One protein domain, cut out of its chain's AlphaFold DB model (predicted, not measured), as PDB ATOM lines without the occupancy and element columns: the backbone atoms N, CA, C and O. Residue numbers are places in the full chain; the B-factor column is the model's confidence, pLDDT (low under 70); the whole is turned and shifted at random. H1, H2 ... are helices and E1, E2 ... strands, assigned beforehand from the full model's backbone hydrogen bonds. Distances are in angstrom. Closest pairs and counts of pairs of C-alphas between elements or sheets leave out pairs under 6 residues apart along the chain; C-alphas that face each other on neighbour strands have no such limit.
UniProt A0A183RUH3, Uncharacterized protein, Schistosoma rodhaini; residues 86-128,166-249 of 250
ATOM      1  N   ILE A  86       9.951 -14.855   4.726       73.69
ATOM      2  CA  ILE A  86       8.811 -15.619   4.207       73.69
ATOM      3  C   ILE A  86       9.151 -16.217   2.835       73.69
ATOM      4  O   ILE A  86       8.963 -17.418   2.622       73.69
ATOM      5  N   LYS A  87       9.724 -15.432   1.915       76.50
ATOM      6  CA  LYS A  87      10.165 -15.929   0.598       76.50
ATOM      7  C   LYS A  87      11.191 -17.055   0.730       76.50
ATOM      8  O   LYS A  87      11.038 -18.099   0.101       76.50
ATOM      9  N   LEU A  88      12.191 -16.883   1.592       73.62
ATOM     10  CA  LEU A  88      13.223 -17.889   1.839       73.62
ATOM     11  C   LEU A  88      12.655 -19.148   2.499       73.62
ATOM     12  O   LEU A  88      13.052 -20.247   2.126       73.62
ATOM     13  N   SER A  89      11.683 -19.034   3.410       76.00
ATOM     14  CA  SER A  89      11.012 -20.209   3.987       76.00
ATOM     15  C   SER A  89      10.270 -21.026   2.927       76.00
ATOM     16  O   SER A  89      10.305 -22.257   2.962       76.00
ATOM     17  N   LYS A  90       9.681 -20.357   1.927       82.69
ATOM     18  CA  LYS A  90       9.047 -21.023   0.787       82.69
ATOM     19  C   LYS A  90      10.084 -21.733  -0.083       82.69
ATOM     20  O   LYS A  90       9.867 -22.870  -0.500       82.69
ATOM     21  N   ILE A  91      11.236 -21.103  -0.311       84.69
ATOM     22  CA  ILE A  91      12.356 -21.739  -1.014       84.69
ATOM     23  C   ILE A  91      12.864 -22.960  -0.232       84.69
ATOM     24  O   ILE A  91      13.034 -24.018  -0.830       84.69
ATOM     25  N   LYS A  92      12.992 -22.865   1.100       83.25
ATOM     26  CA  LYS A  92      13.330 -24.003   1.972       83.25
ATOM     27  C   LYS A  92      12.389 -25.177   1.759       83.25
ATOM     28  O   LYS A  92      12.839 -26.302   1.583       83.25
ATOM     29  N   SER A  93      11.081 -24.909   1.790       84.94
ATOM     30  CA  SER A  93      10.077 -25.957   1.624       84.94
ATOM     31  C   SER A  93      10.158 -26.603   0.248       84.94
ATOM     32  O   SER A  93      10.027 -27.815   0.151       84.94
ATOM     33  N   ASN A  94      10.445 -25.822  -0.799       89.31
ATOM     34  CA  ASN A  94      10.636 -26.367  -2.138       89.31
ATOM     35  C   ASN A  94      11.903 -27.227  -2.221       89.31
ATOM     36  O   ASN A  94      11.846 -28.290  -2.819       89.31
ATOM     37  N   LEU A  95      13.020 -26.795  -1.622       89.00
ATOM     38  CA  LEU A  95      14.270 -27.567  -1.588       89.00
ATOM     39  C   LEU A  95      14.097 -28.896  -0.849       89.00
ATOM     40  O   LEU A  95      14.518 -29.923  -1.359       89.00
ATOM     41  N   ASN A  96      13.426 -28.884   0.303       86.88
ATOM     42  CA  ASN A  96      13.158 -30.100   1.074       86.88
ATOM     43  C   ASN A  96      12.187 -31.064   0.371       86.88
ATOM     44  O   ASN A  96      12.179 -32.248   0.687       86.88
ATOM     45  N   ALA A  97      11.340 -30.561  -0.531       88.38
ATOM     46  CA  ALA A  97      10.404 -31.368  -1.316       88.38
ATOM     47  C   ALA A  97      10.957 -31.758  -2.698       88.38
ATOM     48  O   ALA A  97      10.276 -32.443  -3.457       88.38
ATOM     49  N   ALA A  98      12.137 -31.261  -3.068       92.31
ATOM     50  CA  ALA A  98      12.707 -31.488  -4.382       92.31
ATOM     51  C   ALA A  98      13.452 -32.819  -4.435       92.31
ATOM     52  O   ALA A  98      14.239 -33.149  -3.554       92.31
ATOM     53  N   ASP A  99      13.276 -33.528  -5.543       92.88
ATOM     54  CA  ASP A  99      14.011 -34.756  -5.823       92.88
ATOM     55  C   ASP A  99      15.337 -34.435  -6.513       92.88
ATOM     56  O   ASP A  99      16.324 -35.162  -6.409       92.88
ATOM     57  N   SER A 100      15.383 -33.364  -7.306       95.19
ATOM     58  CA  SER A 100      16.555 -33.050  -8.120       95.19
ATOM     59  C   SER A 100      16.718 -31.562  -8.384       95.19
ATOM     60  O   SER A 100      15.749 -30.807  -8.475       95.19
ATOM     61  N   ILE A 101      17.974 -31.166  -8.570       96.12
ATOM     62  CA  ILE A 101      18.359 -29.841  -9.050       96.12
ATOM     63  C   ILE A 101      18.572 -29.933 -10.556       96.12
ATOM     64  O   ILE A 101      19.272 -30.826 -11.043       96.12
ATOM     65  N   LEU A 102      18.002 -28.986 -11.290       97.12
ATOM     66  CA  LEU A 102      18.091 -28.870 -12.737       97.12
ATOM     67  C   LEU A 102      18.782 -27.564 -13.136       97.12
ATOM     68  O   LEU A 102      18.705 -26.548 -12.444       97.12
ATOM     69  N   CYS A 103      19.423 -27.576 -14.299       92.88
ATOM     70  CA  CYS A 103      19.873 -26.364 -14.966       92.88
ATOM     71  C   CYS A 103      18.655 -25.607 -15.504       92.88
ATOM     72  O   CYS A 103      18.023 -26.074 -16.449       92.88
ATOM     73  N   LYS A 104      18.381 -24.405 -14.986       92.25
ATOM     74  CA  LYS A 104      17.232 -23.572 -15.392       92.25
ATOM     75  C   LYS A 104      17.181 -23.283 -16.900       92.25
ATOM     76  O   LYS A 104      16.124 -23.017 -17.455       92.25
ATOM     77  N   PHE A 105      18.333 -23.322 -17.573       90.38
ATOM     78  CA  PHE A 105      18.454 -22.971 -18.991       90.38
ATOM     79  C   PHE A 105      18.176 -24.127 -19.957       90.38
ATOM     80  O   PHE A 105      17.810 -23.881 -21.101       90.38
ATOM     81  N   CYS A 106      18.409 -25.378 -19.548       90.31
ATOM     82  CA  CYS A 106      18.296 -26.533 -20.455       90.31
ATOM     83  C   CYS A 106      17.699 -27.787 -19.816       90.31
ATOM     84  O   CYS A 106      17.663 -28.833 -20.456       90.31
ATOM     85  N   GLN A 107      17.270 -27.698 -18.557       94.12
ATOM     86  CA  GLN A 107      16.664 -28.780 -17.783       94.12
ATOM     87  C   GLN A 107      17.547 -30.018 -17.580       94.12
ATOM     88  O   GLN A 107      17.084 -31.051 -17.103       94.12
ATOM     89  N   GLN A 108      18.849 -29.915 -17.869       95.56
ATOM     90  CA  GLN A 108      19.821 -30.944 -17.512       95.56
ATOM     91  C   GLN A 108      19.801 -31.158 -15.996       95.56
ATOM     92  O   GLN A 108      20.001 -30.208 -15.239       95.56
ATOM     93  N   LYS A 109      19.627 -32.408 -15.559       97.00
ATOM     94  CA  LYS A 109      19.775 -32.783 -14.152       97.00
ATOM     95  C   LYS A 109      21.217 -32.550 -13.696       97.00
ATOM     96  O   LYS A 109      22.147 -33.063 -14.319       97.00
ATOM     97  N   LEU A 110      21.373 -31.761 -12.635       96.00
ATOM     98  CA  LEU A 110      22.650 -31.355 -12.039       96.00
ATOM     99  C   LEU A 110      22.953 -32.098 -10.740       96.00
ATOM    100  O   LEU A 110      24.118 -32.267 -10.397       96.00
ATOM    101  N   GLY A 111      21.927 -32.545 -10.020       93.50
ATOM    102  CA  GLY A 111      22.111 -33.284  -8.777       93.50
ATOM    103  C   GLY A 111      20.827 -33.912  -8.258       93.50
ATOM    104  O   GLY A 111      19.730 -33.514  -8.656       93.50
ATOM    105  N   ASN A 112      20.983 -34.902  -7.382       92.12
ATOM    106  CA  ASN A 112      19.899 -35.529  -6.635       92.12
ATOM    107  C   ASN A 112      19.895 -34.962  -5.214       92.12
ATOM    108  O   ASN A 112      20.926 -34.984  -4.545       92.12
ATOM    109  N   ILE A 113      18.750 -34.435  -4.789       90.81
ATOM    110  CA  ILE A 113      18.569 -33.863  -3.453       90.81
ATOM    111  C   ILE A 113      17.360 -34.443  -2.719       90.81
ATOM    112  O   ILE A 113      16.923 -33.879  -1.720       90.81
ATOM    113  N   GLN A 114      16.859 -35.591  -3.178       89.62
ATOM    114  CA  GLN A 114      15.848 -36.338  -2.447       89.62
ATOM    115  C   GLN A 114      16.369 -36.660  -1.039       89.62
ATOM    116  O   GLN A 114      17.504 -37.111  -0.874       89.62
ATOM    117  N   ASP A 115      15.547 -36.383  -0.027       83.69
ATOM    118  CA  ASP A 115      15.857 -36.576   1.396       83.69
ATOM    119  C   ASP A 115      17.072 -35.776   1.915       83.69
ATOM    120  O   ASP A 115      17.548 -35.997   3.034       83.69
ATOM    121  N   VAL A 116      17.571 -34.800   1.144       85.25
ATOM    122  CA  VAL A 116      18.638 -33.899   1.589       85.25
ATOM    123  C   VAL A 116      18.044 -32.808   2.469       85.25
ATOM    124  O   VAL A 116      17.173 -32.042   2.062       85.25
ATOM    125  N   THR A 117      18.553 -32.694   3.695       83.62
ATOM    126  CA  THR A 117      18.096 -31.656   4.621       83.62
ATOM    127  C   THR A 117      18.702 -30.309   4.239       83.62
ATOM    128  O   THR A 117      19.918 -30.119   4.322       83.62
ATOM    129  N   CYS A 118      17.861 -29.342   3.860       80.25
ATOM    130  CA  CYS A 118      18.318 -27.982   3.600       80.25
ATOM    131  C   CYS A 118      18.381 -27.162   4.889       80.25
ATOM    132  O   CYS A 118      17.364 -26.842   5.518       80.25
ATOM    133  N   THR A 119      19.587 -26.717   5.226       77.50
ATOM    134  CA  THR A 119      19.793 -25.649   6.201       77.50
ATOM    135  C   THR A 119      19.730 -24.315   5.473       77.50
ATOM    136  O   THR A 119      20.422 -24.100   4.479       77.50
ATOM    137  N   ILE A 120      18.888 -23.406   5.964       69.88
ATOM    138  CA  ILE A 120      18.978 -22.001   5.573       69.88
ATOM    139  C   ILE A 120      19.839 -21.333   6.614       69.88
ATOM    140  O   ILE A 120      19.430 -21.230   7.771       69.88
ATOM    141  N   ASN A 121      21.011 -20.872   6.199       61.78
ATOM    142  CA  ASN A 121      21.752 -19.963   7.040       61.78
ATOM    143  C   ASN A 121      21.249 -18.553   6.753       61.78
ATOM    144  O   ASN A 121      21.687 -17.888   5.819       61.78
ATOM    145  N   PHE A 122      20.273 -18.129   7.553       50.75
ATOM    146  CA  PHE A 122      19.761 -16.765   7.525       50.75
ATOM    147  C   PHE A 122      20.768 -15.764   8.115       50.75
ATOM    148  O   PHE A 122      20.506 -14.562   8.097       50.75
ATOM    149  N   GLN A 123      21.915 -16.207   8.651       44.91
ATOM    150  CA  GLN A 123      22.910 -15.266   9.146       44.91
ATOM    151  C   GLN A 123      23.416 -14.399   7.984       44.91
ATOM    152  O   GLN A 123      24.263 -14.815   7.199       44.91
ATOM    153  N   LYS A 124      22.916 -13.154   7.976       43.97
ATOM    154  CA  LYS A 124      23.440 -11.964   7.287       43.97
ATOM    155  C   LYS A 124      22.961 -11.720   5.848       43.97
ATOM    156  O   LYS A 124      23.754 -11.361   4.991       43.97
ATOM    157  N   PHE A 125      21.642 -11.712   5.634       34.88
ATOM    158  CA  PHE A 125      21.034 -10.592   4.882       34.88
ATOM    159  C   PHE A 125      20.519  -9.521   5.848       34.88
ATOM    160  O   PHE A 125      19.410  -9.008   5.741       34.88
ATOM    161  N   ILE A 126      21.349  -9.189   6.830       34.31
ATOM    162  CA  ILE A 126      21.520  -7.793   7.194       34.31
ATOM    163  C   ILE A 126      22.318  -7.275   6.009       34.31
ATOM    164  O   ILE A 126      23.511  -7.553   5.922       34.31
ATOM    165  N   THR A 127      21.630  -6.716   5.014       28.28
ATOM    166  CA  THR A 127      22.260  -6.078   3.863       28.28
ATOM    167  C   THR A 127      23.404  -5.225   4.392       28.28
ATOM    168  O   THR A 127      23.167  -4.226   5.057       28.28
ATOM    169  N   LEU A 128      24.652  -5.601   4.115       31.05
ATOM    170  CA  LEU A 128      25.605  -4.579   3.721       31.05
ATOM    171  C   LEU A 128      24.986  -4.016   2.441       31.05
ATOM    172  O   LEU A 128      25.221  -4.522   1.349       31.05
ATOM    173  N   ASP A 166      29.189 -26.786   9.562       46.84
ATOM    174  CA  ASP A 166      28.798 -28.143   9.889       46.84
ATOM    175  C   ASP A 166      27.634 -28.490   8.953       46.84
ATOM    176  O   ASP A 166      26.477 -28.633   9.352       46.84
ATOM    177  N   LEU A 167      27.938 -28.624   7.656       54.97
ATOM    178  CA  LEU A 167      27.238 -29.562   6.793       54.97
ATOM    179  C   LEU A 167      27.512 -30.926   7.423       54.97
ATOM    180  O   LEU A 167      28.447 -31.627   7.053       54.97
ATOM    181  N   ALA A 168      26.730 -31.238   8.459       51.59
ATOM    182  CA  ALA A 168      26.959 -32.330   9.398       51.59
ATOM    183  C   ALA A 168      26.971 -33.710   8.718       51.59
ATOM    184  O   ALA A 168      27.279 -34.717   9.351       51.59
ATOM    185  N   SER A 169      26.604 -33.764   7.435       62.69
ATOM    186  CA  SER A 169      26.522 -34.968   6.632       62.69
ATOM    187  C   SER A 169      26.506 -34.630   5.129       62.69
ATOM    188  O   SER A 169      25.949 -33.597   4.745       62.69
ATOM    189  N   PRO A 170      26.993 -35.534   4.254       68.31
ATOM    190  CA  PRO A 170      26.751 -35.507   2.803       68.31
ATOM    191  C   PRO A 170      25.263 -35.475   2.402       68.31
ATOM    192  O   PRO A 170      24.936 -35.206   1.252       68.31
ATOM    193  N   SER A 171      24.349 -35.735   3.345       76.31
ATOM    194  CA  SER A 171      22.892 -35.632   3.189       76.31
ATOM    195  C   SER A 171      22.326 -34.255   3.570       76.31
ATOM    196  O   SER A 171      21.148 -34.134   3.911       76.31
ATOM    197  N   SER A 172      23.155 -33.212   3.599       80.50
ATOM    198  CA  SER A 172      22.741 -31.844   3.921       80.50
ATOM    199  C   SER A 172      23.174 -30.864   2.837       80.50
ATOM    200  O   SER A 172      24.214 -31.035   2.203       80.50
ATOM    201  N   CYS A 173      22.384 -29.810   2.646       84.81
ATOM    202  CA  CYS A 173      22.750 -28.671   1.813       84.81
ATOM    203  C   CYS A 173      22.573 -27.353   2.566       84.81
ATOM    204  O   CYS A 173      21.815 -27.256   3.536       84.81
ATOM    205  N   LEU A 174      23.293 -26.332   2.108       83.25
ATOM    206  CA  LEU A 174      23.246 -24.990   2.664       83.25
ATOM    207  C   LEU A 174      22.753 -24.015   1.597       83.25
ATOM    208  O   LEU A 174      23.389 -23.856   0.558       83.25
ATOM    209  N   PHE A 175      21.646 -23.334   1.878       82.25
ATOM    210  CA  PHE A 175      21.131 -22.268   1.027       82.25
ATOM    211  C   PHE A 175      21.335 -20.907   1.691       82.25
ATOM    212  O   PHE A 175      20.867 -20.668   2.808       82.25
ATOM    213  N   THR A 176      22.026 -20.016   0.985       72.69
ATOM    214  CA  THR A 176      22.368 -18.666   1.449       72.69
ATOM    215  C   THR A 176      21.475 -17.602   0.830       72.69
ATOM    216  O   THR A 176      21.850 -16.446   0.847       72.69
ATOM    217  N   GLY A 177      20.353 -17.949   0.192       70.50
ATOM    218  CA  GLY A 177      19.508 -16.994  -0.537       70.50
ATOM    219  C   GLY A 177      20.026 -16.604  -1.923       70.50
ATOM    220  O   GLY A 177      19.216 -16.259  -2.770       70.50
ATOM    221  N   LEU A 178      21.335 -16.704  -2.177       73.38
ATOM    222  CA  LEU A 178      21.958 -16.468  -3.490       73.38
ATOM    223  C   LEU A 178      22.711 -17.690  -4.012       73.38
ATOM    224  O   LEU A 178      22.798 -17.903  -5.222       73.38
ATOM    225  N   GLU A 179      23.257 -18.493  -3.105       82.88
ATOM    226  CA  GLU A 179      24.052 -19.665  -3.428       82.88
ATOM    227  C   GLU A 179      23.462 -20.907  -2.750       82.88
ATOM    228  O   GLU A 179      22.944 -20.850  -1.630       82.88
ATOM    229  N   LEU A 180      23.545 -22.041  -3.441       86.56
ATOM    230  CA  LEU A 180      23.233 -23.361  -2.914       86.56
ATOM    231  C   LEU A 180      24.521 -24.183  -2.881       86.56
ATOM    232  O   LEU A 180      25.095 -24.497  -3.923       86.56
ATOM    233  N   MET A 181      24.969 -24.520  -1.681       87.75
ATOM    234  CA  MET A 181      26.158 -25.325  -1.442       87.75
ATOM    235  C   MET A 181      25.748 -26.763  -1.134       87.75
ATOM    236  O   MET A 181      24.968 -27.010  -0.209       87.75
ATOM    237  N   ILE A 182      26.275 -27.701  -1.917       88.06
ATOM    238  CA  ILE A 182      26.012 -29.136  -1.775       88.06
ATOM    239  C   ILE A 182      27.311 -29.936  -1.784       88.06
ATOM    240  O   ILE A 182      28.322 -29.510  -2.353       88.06
ATOM    241  N   ASP A 183      27.268 -31.112  -1.164       87.06
ATOM    242  CA  ASP A 183      28.351 -32.084  -1.257       87.06
ATOM    243  C   ASP A 183      28.507 -32.607  -2.693       87.06
ATOM    244  O   ASP A 183      27.539 -32.738  -3.451       87.06
ATOM    245  N   ARG A 184      29.742 -32.950  -3.067       86.19
ATOM    246  CA  ARG A 184      30.058 -33.563  -4.358       86.19
ATOM    247  C   ARG A 184      29.254 -34.835  -4.639       86.19
ATOM    248  O   ARG A 184      28.944 -35.083  -5.802       86.19
ATOM    249  N   SER A 185      28.931 -35.643  -3.630       88.44
ATOM    250  CA  SER A 185      28.188 -36.897  -3.800       88.44
ATOM    251  C   SER A 185      26.772 -36.688  -4.332       88.44
ATOM    252  O   SER A 185      26.194 -37.617  -4.890       88.44
ATOM    253  N   LEU A 186      26.216 -35.486  -4.162       90.75
ATOM    254  CA  LEU A 186      24.875 -35.126  -4.621       90.75
ATOM    255  C   LEU A 186      24.862 -34.655  -6.083       90.75
ATOM    256  O   LEU A 186      23.797 -34.577  -6.694       90.75
ATOM    257  N   VAL A 187      26.028 -34.341  -6.660       92.62
ATOM    258  CA  VAL A 187      26.152 -33.860  -8.041       92.62
ATOM    259  C   VAL A 187      26.041 -35.024  -9.023       92.62
ATOM    260  O   VAL A 187      26.754 -36.022  -8.927       92.62
ATOM    261  N   GLU A 188      25.185 -34.864 -10.029       94.94
ATOM    262  CA  GLU A 188      24.972 -35.855 -11.078       94.94
ATOM    263  C   GLU A 188      26.257 -36.013 -11.920       94.94
ATOM    264  O   GLU A 188      26.788 -35.016 -12.434       94.94
ATOM    265  N   PRO A 189      26.788 -37.236 -12.107       92.19
ATOM    266  CA  PRO A 189      28.008 -37.449 -12.876       92.19
ATOM    267  C   PRO A 189      27.916 -36.872 -14.293       92.19
ATOM    268  O   PRO A 189      26.940 -37.080 -15.005       92.19
ATOM    269  N   LYS A 190      28.972 -36.174 -14.736       92.25
ATOM    270  CA  LYS A 190      29.075 -35.558 -16.079       92.25
ATOM    271  C   LYS A 190      28.015 -34.483 -16.389       92.25
ATOM    272  O   LYS A 190      27.965 -34.007 -17.522       92.25
ATOM    273  N   SER A 191      27.207 -34.059 -15.416       94.50
ATOM    274  CA  SER A 191      26.244 -32.954 -15.578       94.50
ATOM    275  C   SER A 191      26.906 -31.573 -15.645       94.50
ATOM    276  O   SER A 191      26.330 -30.608 -16.155       94.50
ATOM    277  N   ILE A 192      28.143 -31.490 -15.157       93.06
ATOM    278  CA  ILE A 192      28.945 -30.275 -15.111       93.06
ATOM    279  C   ILE A 192      30.337 -30.506 -15.695       93.06
ATOM    280  O   ILE A 192      30.881 -31.610 -15.668       93.06
ATOM    281  N   GLN A 193      30.930 -29.428 -16.189       91.50
ATOM    282  CA  GLN A 193      32.284 -29.389 -16.728       91.50
ATOM    283  C   GLN A 193      33.056 -28.220 -16.118       91.50
ATOM    284  O   GLN A 193      32.546 -27.103 -16.010       91.50
ATOM    285  N   SER A 194      34.304 -28.457 -15.733       82.88
ATOM    286  CA  SER A 194      35.211 -27.387 -15.317       82.88
ATOM    287  C   SER A 194      35.918 -26.829 -16.548       82.88
ATOM    288  O   SER A 194      36.537 -27.582 -17.297       82.88
ATOM    289  N   LYS A 195      35.820 -25.513 -16.763       71.06
ATOM    290  CA  LYS A 195      36.616 -24.793 -17.764       71.06
ATOM    291  C   LYS A 195      37.500 -23.806 -17.013       71.06
ATOM    292  O   LYS A 195      37.018 -22.775 -16.560       71.06
ATOM    293  N   GLY A 196      38.776 -24.148 -16.864       65.19
ATOM    294  CA  GLY A 196      39.698 -23.394 -16.013       65.19
ATOM    295  C   GLY A 196      39.468 -23.647 -14.520       65.19
ATOM    296  O   GLY A 196      38.828 -24.632 -14.142       65.19
ATOM    297  N   ASN A 197      40.024 -22.766 -13.686       62.59
ATOM    298  CA  ASN A 197      40.092 -22.971 -12.238       62.59
ATOM    299  C   ASN A 197      38.914 -22.367 -11.457       62.59
ATOM    300  O   ASN A 197      38.660 -22.817 -10.344       62.59
ATOM    301  N   ASP A 198      38.175 -21.412 -12.028       67.81
ATOM    302  CA  ASP A 198      37.285 -20.570 -11.214       67.81
ATOM    303  C   ASP A 198      35.824 -21.045 -11.202       67.81
ATOM    304  O   ASP A 198      35.163 -20.997 -10.164       67.81
ATOM    305  N   PHE A 199      35.313 -21.559 -12.331       82.56
ATOM    306  CA  PHE A 199      33.887 -21.873 -12.485       82.56
ATOM    307  C   PHE A 199      33.623 -23.215 -13.172       82.56
ATOM    308  O   PHE A 199      34.354 -23.664 -14.064       82.56
ATOM    309  N   PHE A 200      32.513 -23.845 -12.789       86.00
ATOM    310  CA  PHE A 200      31.952 -24.976 -13.515       86.00
ATOM    311  C   PHE A 200      30.714 -24.554 -14.310       86.00
ATOM    312  O   PHE A 200      29.973 -23.638 -13.954       86.00
ATOM    313  N   HIS A 201      30.511 -25.248 -15.420       90.88
ATOM    314  CA  HIS A 201      29.465 -24.970 -16.388       90.88
ATOM    315  C   HIS A 201      28.574 -26.195 -16.540       90.88
ATOM    316  O   HIS A 201      29.031 -27.320 -16.334       90.88
ATOM    317  N   CYS A 202      27.329 -25.999 -16.960       89.94
ATOM    318  CA  CYS A 202      26.477 -27.091 -17.413       89.94
ATOM    319  C   CYS A 202      27.164 -27.820 -18.574       89.94
ATOM    320  O   CYS A 202      27.672 -27.172 -19.494       89.94
ATOM    321  N   SER A 203      27.197 -29.151 -18.558       94.31
ATOM    322  CA  SER A 203      27.778 -29.919 -19.664       94.31
ATOM    323  C   SER A 203      26.958 -29.812 -20.951       94.31
ATOM    324  O   SER A 203      27.539 -29.837 -22.033       94.31
ATOM    325  N   SER A 204      25.644 -29.606 -20.838       93.50
ATOM    326  CA  SER A 204      24.725 -29.556 -21.980       93.50
ATOM    327  C   SER A 204      24.661 -28.176 -22.638       93.50
ATOM    328  O   SER A 204      24.883 -28.064 -23.839       93.50
ATOM    329  N   CYS A 205      24.397 -27.107 -21.876       87.81
ATOM    330  CA  CYS A 205      24.248 -25.755 -22.441       87.81
ATOM    331  C   CYS A 205      25.474 -24.850 -22.274       87.81
ATOM    332  O   CYS A 205      25.455 -23.710 -22.726       87.81
ATOM    333  N   LEU A 206      26.532 -25.330 -21.614       88.62
ATOM    334  CA  LEU A 206      27.762 -24.578 -21.340       88.62
ATOM    335  C   LEU A 206      27.574 -23.310 -20.486       88.62
ATOM    336  O   LEU A 206      28.541 -22.570 -20.314       88.62
ATOM    337  N   MET A 207      26.386 -23.058 -19.925       85.06
ATOM    338  CA  MET A 207      26.170 -21.930 -19.017       85.06
ATOM    339  C   MET A 207      26.965 -22.107 -17.731       85.06
ATOM    340  O   MET A 207      26.996 -23.205 -17.178       85.06
ATOM    341  N   ALA A 208      27.583 -21.031 -17.248       86.19
ATOM    342  CA  ALA A 208      28.228 -21.015 -15.942       86.19
ATOM    343  C   ALA A 208      27.168 -21.186 -14.846       86.19
ATOM    344  O   ALA A 208      26.131 -20.526 -14.875       86.19
ATOM    345  N   LEU A 209      27.418 -22.109 -13.918       84.94
ATOM    346  CA  LEU A 209      26.457 -22.492 -12.882       84.94
ATOM    347  C   LEU A 209      26.952 -22.190 -11.470       84.94
ATOM    348  O   LEU A 209      26.143 -22.159 -10.546       84.94
ATOM    349  N   GLY A 210      28.260 -22.021 -11.288       85.25
ATOM    350  CA  GLY A 210      28.833 -21.835  -9.967       85.25
ATOM    351  C   GLY A 210      30.324 -22.134  -9.894       85.25
ATOM    352  O   GLY A 210      31.024 -22.191 -10.909       85.25
ATOM    353  N   LYS A 211      30.803 -22.336  -8.667       85.12
ATOM    354  CA  LYS A 211      32.221 -22.520  -8.323       85.12
ATOM    355  C   LYS A 211      32.430 -23.718  -7.400       85.12
ATOM    356  O   LYS A 211      31.538 -24.110  -6.647       85.12
ATOM    357  N   LYS A 212      33.630 -24.288  -7.443       83.00
ATOM    358  CA  LYS A 212      34.064 -25.298  -6.470       83.00
ATOM    359  C   LYS A 212      34.701 -24.598  -5.280       83.00
ATOM    360  O   LYS A 212      35.460 -23.651  -5.467       83.00
ATOM    361  N   VAL A 213      34.406 -25.067  -4.075       77.44
ATOM    362  CA  VAL A 213      34.999 -24.536  -2.844       77.44
ATOM    363  C   VAL A 213      35.547 -25.692  -2.024       77.44
ATOM    364  O   VAL A 213      34.892 -26.721  -1.869       77.44
ATOM    365  N   LEU A 214      36.760 -25.517  -1.505       74.62
ATOM    366  CA  LEU A 214      37.357 -26.425  -0.535       74.62
ATOM    367  C   LEU A 214      37.090 -25.882   0.867       74.62
ATOM    368  O   LEU A 214      37.424 -24.731   1.155       74.62
ATOM    369  N   TYR A 215      36.508 -26.706   1.731       67.69
ATOM    370  CA  TYR A 215      36.352 -26.403   3.149       67.69
ATOM    371  C   TYR A 215      36.933 -27.561   3.961       67.69
ATOM    372  O   TYR A 215      36.468 -28.699   3.884       67.69
ATOM    373  N   GLY A 216      38.028 -27.287   4.673       72.00
ATOM    374  CA  GLY A 216      38.859 -28.338   5.257       72.00
ATOM    375  C   GLY A 216      39.427 -29.260   4.173       72.00
ATOM    376  O   GLY A 216      40.077 -28.801   3.234       72.00
ATOM    377  N   SER A 217      39.177 -30.563   4.302       74.44
ATOM    378  CA  SER A 217      39.572 -31.588   3.326       74.44
ATOM    379  C   SER A 217      38.467 -31.958   2.330       74.44
ATOM    380  O   SER A 217      38.661 -32.872   1.530       74.44
ATOM    381  N   GLN A 218      37.303 -31.306   2.398       72.31
ATOM    382  CA  GLN A 218      36.117 -31.674   1.629       72.31
ATOM    383  C   GLN A 218      35.857 -30.665   0.504       72.31
ATOM    384  O   GLN A 218      36.032 -29.455   0.667       72.31
ATOM    385  N   GLU A 219      35.477 -31.184  -0.664       80.19
ATOM    386  CA  GLU A 219      35.130 -30.390  -1.842       80.19
ATOM    387  C   GLU A 219      33.611 -30.240  -1.928       80.19
ATOM    388  O   GLU A 219      32.880 -31.229  -1.941       80.19
ATOM    389  N   TYR A 220      33.159 -28.997  -2.054       83.62
ATOM    390  CA  TYR A 220      31.756 -28.646  -2.211       83.62
ATOM    391  C   TYR A 220      31.507 -27.945  -3.541       83.62
ATOM    392  O   TYR A 220      32.368 -27.242  -4.084       83.62
ATOM    393  N   PHE A 221      30.283 -28.101  -4.036       87.38
ATOM    394  CA  PHE A 221      29.791 -27.399  -5.211       87.38
ATOM    395  C   PHE A 221      28.853 -26.287  -4.773       87.38
ATOM    396  O   PHE A 221      27.831 -26.540  -4.138       87.38
ATOM    397  N   VAL A 222      29.217 -25.055  -5.119       87.31
ATOM    398  CA  VAL A 222      28.427 -23.860  -4.835       87.31
ATOM    399  C   VAL A 222      27.770 -23.414  -6.131       87.31
ATOM    400  O   VAL A 222      28.443 -22.889  -7.016       87.31
ATOM    401  N   PHE A 223      26.467 -23.651  -6.247       88.06
ATOM    402  CA  PHE A 223      25.643 -23.238  -7.379       88.06
ATOM    403  C   PHE A 223      25.048 -21.850  -7.145       88.06
ATOM    404  O   PHE A 223      24.600 -21.548  -6.040       88.06
ATOM    405  N   TRP A 224      24.966 -21.028  -8.189       83.56
ATOM    406  CA  TRP A 224      24.198 -19.784  -8.144       83.56
ATOM    407  C   TRP A 224      22.713 -20.084  -8.283       83.56
ATOM    408  O   TRP A 224      22.277 -20.719  -9.242       83.56
ATOM    409  N   ALA A 225      21.921 -19.620  -7.323       81.12
ATOM    410  CA  ALA A 225      20.524 -20.008  -7.197       81.12
ATOM    411  C   ALA A 225      19.667 -19.583  -8.398       81.12
ATOM    412  O   ALA A 225      18.773 -20.312  -8.820       81.12
ATOM    413  N   ASN A 226      19.991 -18.443  -9.011       81.31
ATOM    414  CA  ASN A 226      19.321 -17.938 -10.209       81.31
ATOM    415  C   ASN A 226      19.544 -18.808 -11.464       81.31
ATOM    416  O   ASN A 226      18.825 -18.630 -12.448       81.31
ATOM    417  N   CYS A 227      20.505 -19.735 -11.441       86.06
ATOM    418  CA  CYS A 227      20.775 -20.688 -12.517       86.06
ATOM    419  C   CYS A 227      20.054 -22.034 -12.334       86.06
ATOM    420  O   CYS A 227      20.188 -22.911 -13.194       86.06
ATOM    421  N   LEU A 228      19.315 -22.218 -11.234       91.56
ATOM    422  CA  LEU A 228      18.752 -23.508 -10.841       91.56
ATOM    423  C   LEU A 228      17.226 -23.537 -10.925       91.56
ATOM    424  O   LEU A 228      16.534 -22.581 -10.566       91.56
ATOM    425  N   SER A 229      16.725 -24.696 -11.335       94.56
ATOM    426  CA  SER A 229      15.347 -25.126 -11.130       94.56
ATOM    427  C   SER A 229      15.334 -26.362 -10.232       94.56
ATOM    428  O   SER A 229      16.318 -27.093 -10.133       94.56
ATOM    429  N   LEU A 230      14.215 -26.593  -9.565       95.81
ATOM    430  CA  LEU A 230      13.946 -27.750  -8.729       95.81
ATOM    431  C   LEU A 230      12.906 -28.624  -9.416       95.81
ATOM    432  O   LEU A 230      11.876 -28.116  -9.863       95.81
ATOM    433  N   LEU A 231      13.167 -29.925  -9.455       96.12
ATOM    434  CA  LEU A 231      12.187 -30.929  -9.839       96.12
ATOM    435  C   LEU A 231      11.543 -31.475  -8.567       96.12
ATOM    436  O   LEU A 231      12.225 -32.091  -7.750       96.12
ATOM    437  N   ILE A 232      10.251 -31.222  -8.391       93.75
ATOM    438  CA  ILE A 232       9.493 -31.594  -7.194       93.75
ATOM    439  C   ILE A 232       8.477 -32.659  -7.577       93.75
ATOM    440  O   ILE A 232       7.755 -32.505  -8.567       93.75
ATOM    441  N   ARG A 233       8.414 -33.722  -6.779       89.44
ATOM    442  CA  ARG A 233       7.386 -34.751  -6.897       89.44
ATOM    443  C   ARG A 233       6.043 -34.195  -6.430       89.44
ATOM    444  O   ARG A 233       5.928 -33.687  -5.318       89.44
ATOM    445  N   GLU A 234       5.031 -34.295  -7.277       90.50
ATOM    446  CA  GLU A 234       3.662 -33.913  -6.959       90.50
ATOM    447  C   GLU A 234       2.844 -35.165  -6.640       90.50
ATOM    448  O   GLU A 234       2.807 -36.120  -7.424       90.50
ATOM    449  N   ASN A 235       2.205 -35.142  -5.473       88.31
ATOM    450  CA  ASN A 235       1.284 -36.173  -5.018       88.31
ATOM    451  C   ASN A 235      -0.106 -35.549  -4.817       88.31
ATOM    452  O   ASN A 235      -0.205 -34.351  -4.536       88.31
ATOM    453  N   ASP A 236      -1.166 -36.338  -4.964       88.62
ATOM    454  CA  ASP A 236      -2.536 -35.891  -4.708       88.62
ATOM    455  C   ASP A 236      -2.857 -35.826  -3.209       88.62
ATOM    456  O   ASP A 236      -1.988 -35.986  -2.348       88.62
ATOM    457  N   ILE A 237      -4.120 -35.529  -2.891       87.81
ATOM    458  CA  ILE A 237      -4.590 -35.419  -1.506       87.81
ATOM    459  C   ILE A 237      -4.510 -36.748  -0.742       87.81
ATOM    460  O   ILE A 237      -4.403 -36.729   0.484       87.81
ATOM    461  N   ASP A 238      -4.522 -37.872  -1.459       90.19
ATOM    462  CA  ASP A 238      -4.421 -39.222  -0.910       90.19
ATOM    463  C   ASP A 238      -2.952 -39.684  -0.805       90.19
ATOM    464  O   ASP A 238      -2.647 -40.680  -0.145       90.19
ATOM    465  N   GLY A 239      -2.020 -38.904  -1.365       85.38
ATOM    466  CA  GLY A 239      -0.582 -39.162  -1.358       85.38
ATOM    467  C   GLY A 239      -0.089 -39.947  -2.574       85.38
ATOM    468  O   GLY A 239       1.099 -40.282  -2.630       85.38
ATOM    469  N   ASP A 240      -0.956 -40.203  -3.554       89.81
ATOM    470  CA  ASP A 240      -0.610 -40.912  -4.778       89.81
ATOM    471  C   ASP A 240       0.157 -40.001  -5.735       89.81
ATOM    472  O   ASP A 240      -0.121 -38.812  -5.886       89.81
ATOM    473  N   PHE A 241       1.165 -40.566  -6.398       90.94
ATOM    474  CA  PHE A 241       2.014 -39.816  -7.317       90.94
ATOM    475  C   PHE A 241       1.257 -39.403  -8.579       90.94
ATOM    476  O   PHE A 241       0.769 -40.256  -9.321       90.94
ATOM    477  N   ILE A 242       1.258 -38.100  -8.861       90.62
ATOM    478  CA  ILE A 242       0.623 -37.522 -10.050       90.62
ATOM    479  C   ILE A 242       1.662 -37.225 -11.132       90.62
ATOM    480  O   ILE A 242       1.424 -37.452 -12.318       90.62
ATOM    481  N   GLY A 243       2.824 -36.701 -10.742       90.12
ATOM    482  CA  GLY A 243       3.817 -36.241 -11.701       90.12
ATOM    483  C   GLY A 243       4.932 -35.421 -11.070       90.12
ATOM    484  O   GLY A 243       5.111 -35.399  -9.856       90.12
ATOM    485  N   TYR A 244       5.694 -34.742 -11.922       91.25
ATOM    486  CA  TYR A 244       6.735 -33.820 -11.490       91.25
ATOM    487  C   TYR A 244       6.407 -32.404 -11.928       91.25
ATOM    488  O   TYR A 244       5.978 -32.182 -13.062       91.25
ATOM    489  N   ILE A 245       6.695 -31.452 -11.049       93.12
ATOM    490  CA  ILE A 245       6.623 -30.027 -11.347       93.12
ATOM    491  C   ILE A 245       8.016 -29.415 -11.287       93.12
ATOM    492  O   ILE A 245       8.820 -29.721 -10.404       93.12
ATOM    493  N   GLU A 246       8.289 -28.517 -12.225       91.38
ATOM    494  CA  GLU A 246       9.483 -27.687 -12.194       91.38
ATOM    495  C   GLU A 246       9.174 -26.374 -11.468       91.38
ATOM    496  O   GLU A 246       8.175 -25.708 -11.757       91.38
ATOM    497  N   LYS A 247      10.045 -25.969 -10.542       91.56
ATOM    498  CA  LYS A 247      10.010 -24.627  -9.950       91.56
ATOM    499  C   LYS A 247      11.382 -23.969 -10.030       91.56
ATOM    500  O   LYS A 247      12.351 -24.588  -9.599       91.56
ATOM    501  N   PRO A 248      11.498 -22.715 -10.496       87.00
ATOM    502  CA  PRO A 248      12.751 -21.983 -10.367       87.00
ATOM    503  C   PRO A 248      13.118 -21.849  -8.883       87.00
ATOM    504  O   PRO A 248      12.239 -21.653  -8.038       87.00
ATOM    505  N   LEU A 249      14.409 -21.960  -8.564       80.06
ATOM    506  CA  LEU A 249      14.881 -21.768  -7.191       80.06
ATOM    507  C   LEU A 249      14.796 -20.287  -6.772       80.06
ATOM    508  O   LEU A 249      14.454 -19.992  -5.626       80.06
TER     509      LEU A 249
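AT A GLANCE: This is residues 86 to 128 and 166 to 249 of the 250 residues of an uncharacterized protein of Schistosoma rodhaini (UniProt A0A183RUH3). Two strongly twisted sheets stand next to each other, one of seven strands and one of four, with the helix H1 in the corner between them. The hairpin of E10 and E11 reaches to one end of the longest axis, the hairpin of E6 and E7 to the other. The printed part has 127 residues, mostly strand, with H1 first and then E1 to E11. The larger sheet, in order E3 E4 E5 E9 E8 E7 E6, is mixed; the smaller, E2 E1 E10 E11, is antiparallel. The whole is compact, with a radius of gyration of the C-alphas of 14.6 A and spans of 48 by 36 by 28 A.

HOW THE PARTS SIT: Begin with H1, residues 86 to 96, where every O i to N i+4 pair is within hydrogen-bond range. Next find the hairpin of E1, residues 98 to 103, and E2, residues 109 to 112, with N 101 and O 111 2.9 A apart. E3, residues 117 to 120, is parallel to E4, residues 172 to 175; N 119 and O 173 are 2.8 A apart. E4 forms a hairpin with E5, residues 179 to 183, with N 181 and O 174 at 2.8 A. E6, residues 192 to 195, E7, residues 199 to 202, E8, residues 208 to 215, and E9, residues 218 to 224, make a meander, each strand the antiparallel neighbour of the one before; look at N 193 and O 201, 2.8 A, N 200 and O 210, 2.9 A, and N 211 and O 222, 2.9 A. E9 also pairs with E5, N 180 and O 223 at 2.8 A. E10, residues 228 to 235, is antiparallel to E1, N 102 and O 229 at 2.8 A, and forms a hairpin with E11, residues 241 to 248, N 230 and O 247 at 2.7 A. H1 and the larger sheet make two layers, a helix on one face of a sheet: H1 lies over E3, along the strands, at a height of 9.0 A, and the closest C-alphas, of Asn 96 and Cys 118, are 6.1 A apart. H1 is also on the smaller sheet, across the strands, at a height of 10.8 A.

IN THESE COORDINATES: Find C-alpha 86 at (8.811, -15.619, 4.207); H1 runs 15.4 A from there. E10 is 22.3 A long, E8 21.4 A and E11 21.0 A, ending at C-alpha 248, (12.751, -21.983, -10.367).

THE WHOLE: The farthest C-alphas, of Gly 196 and Asp 238, are 49.2 A apart. Residues 129 to 165 are not printed, and C-alphas 128 and 166 are 24.6 A apart across the cut. No link printed whole is long. Look for pLDDT under 70 at residues 120 to 128, 166 to 170, 196 to 198 and 215.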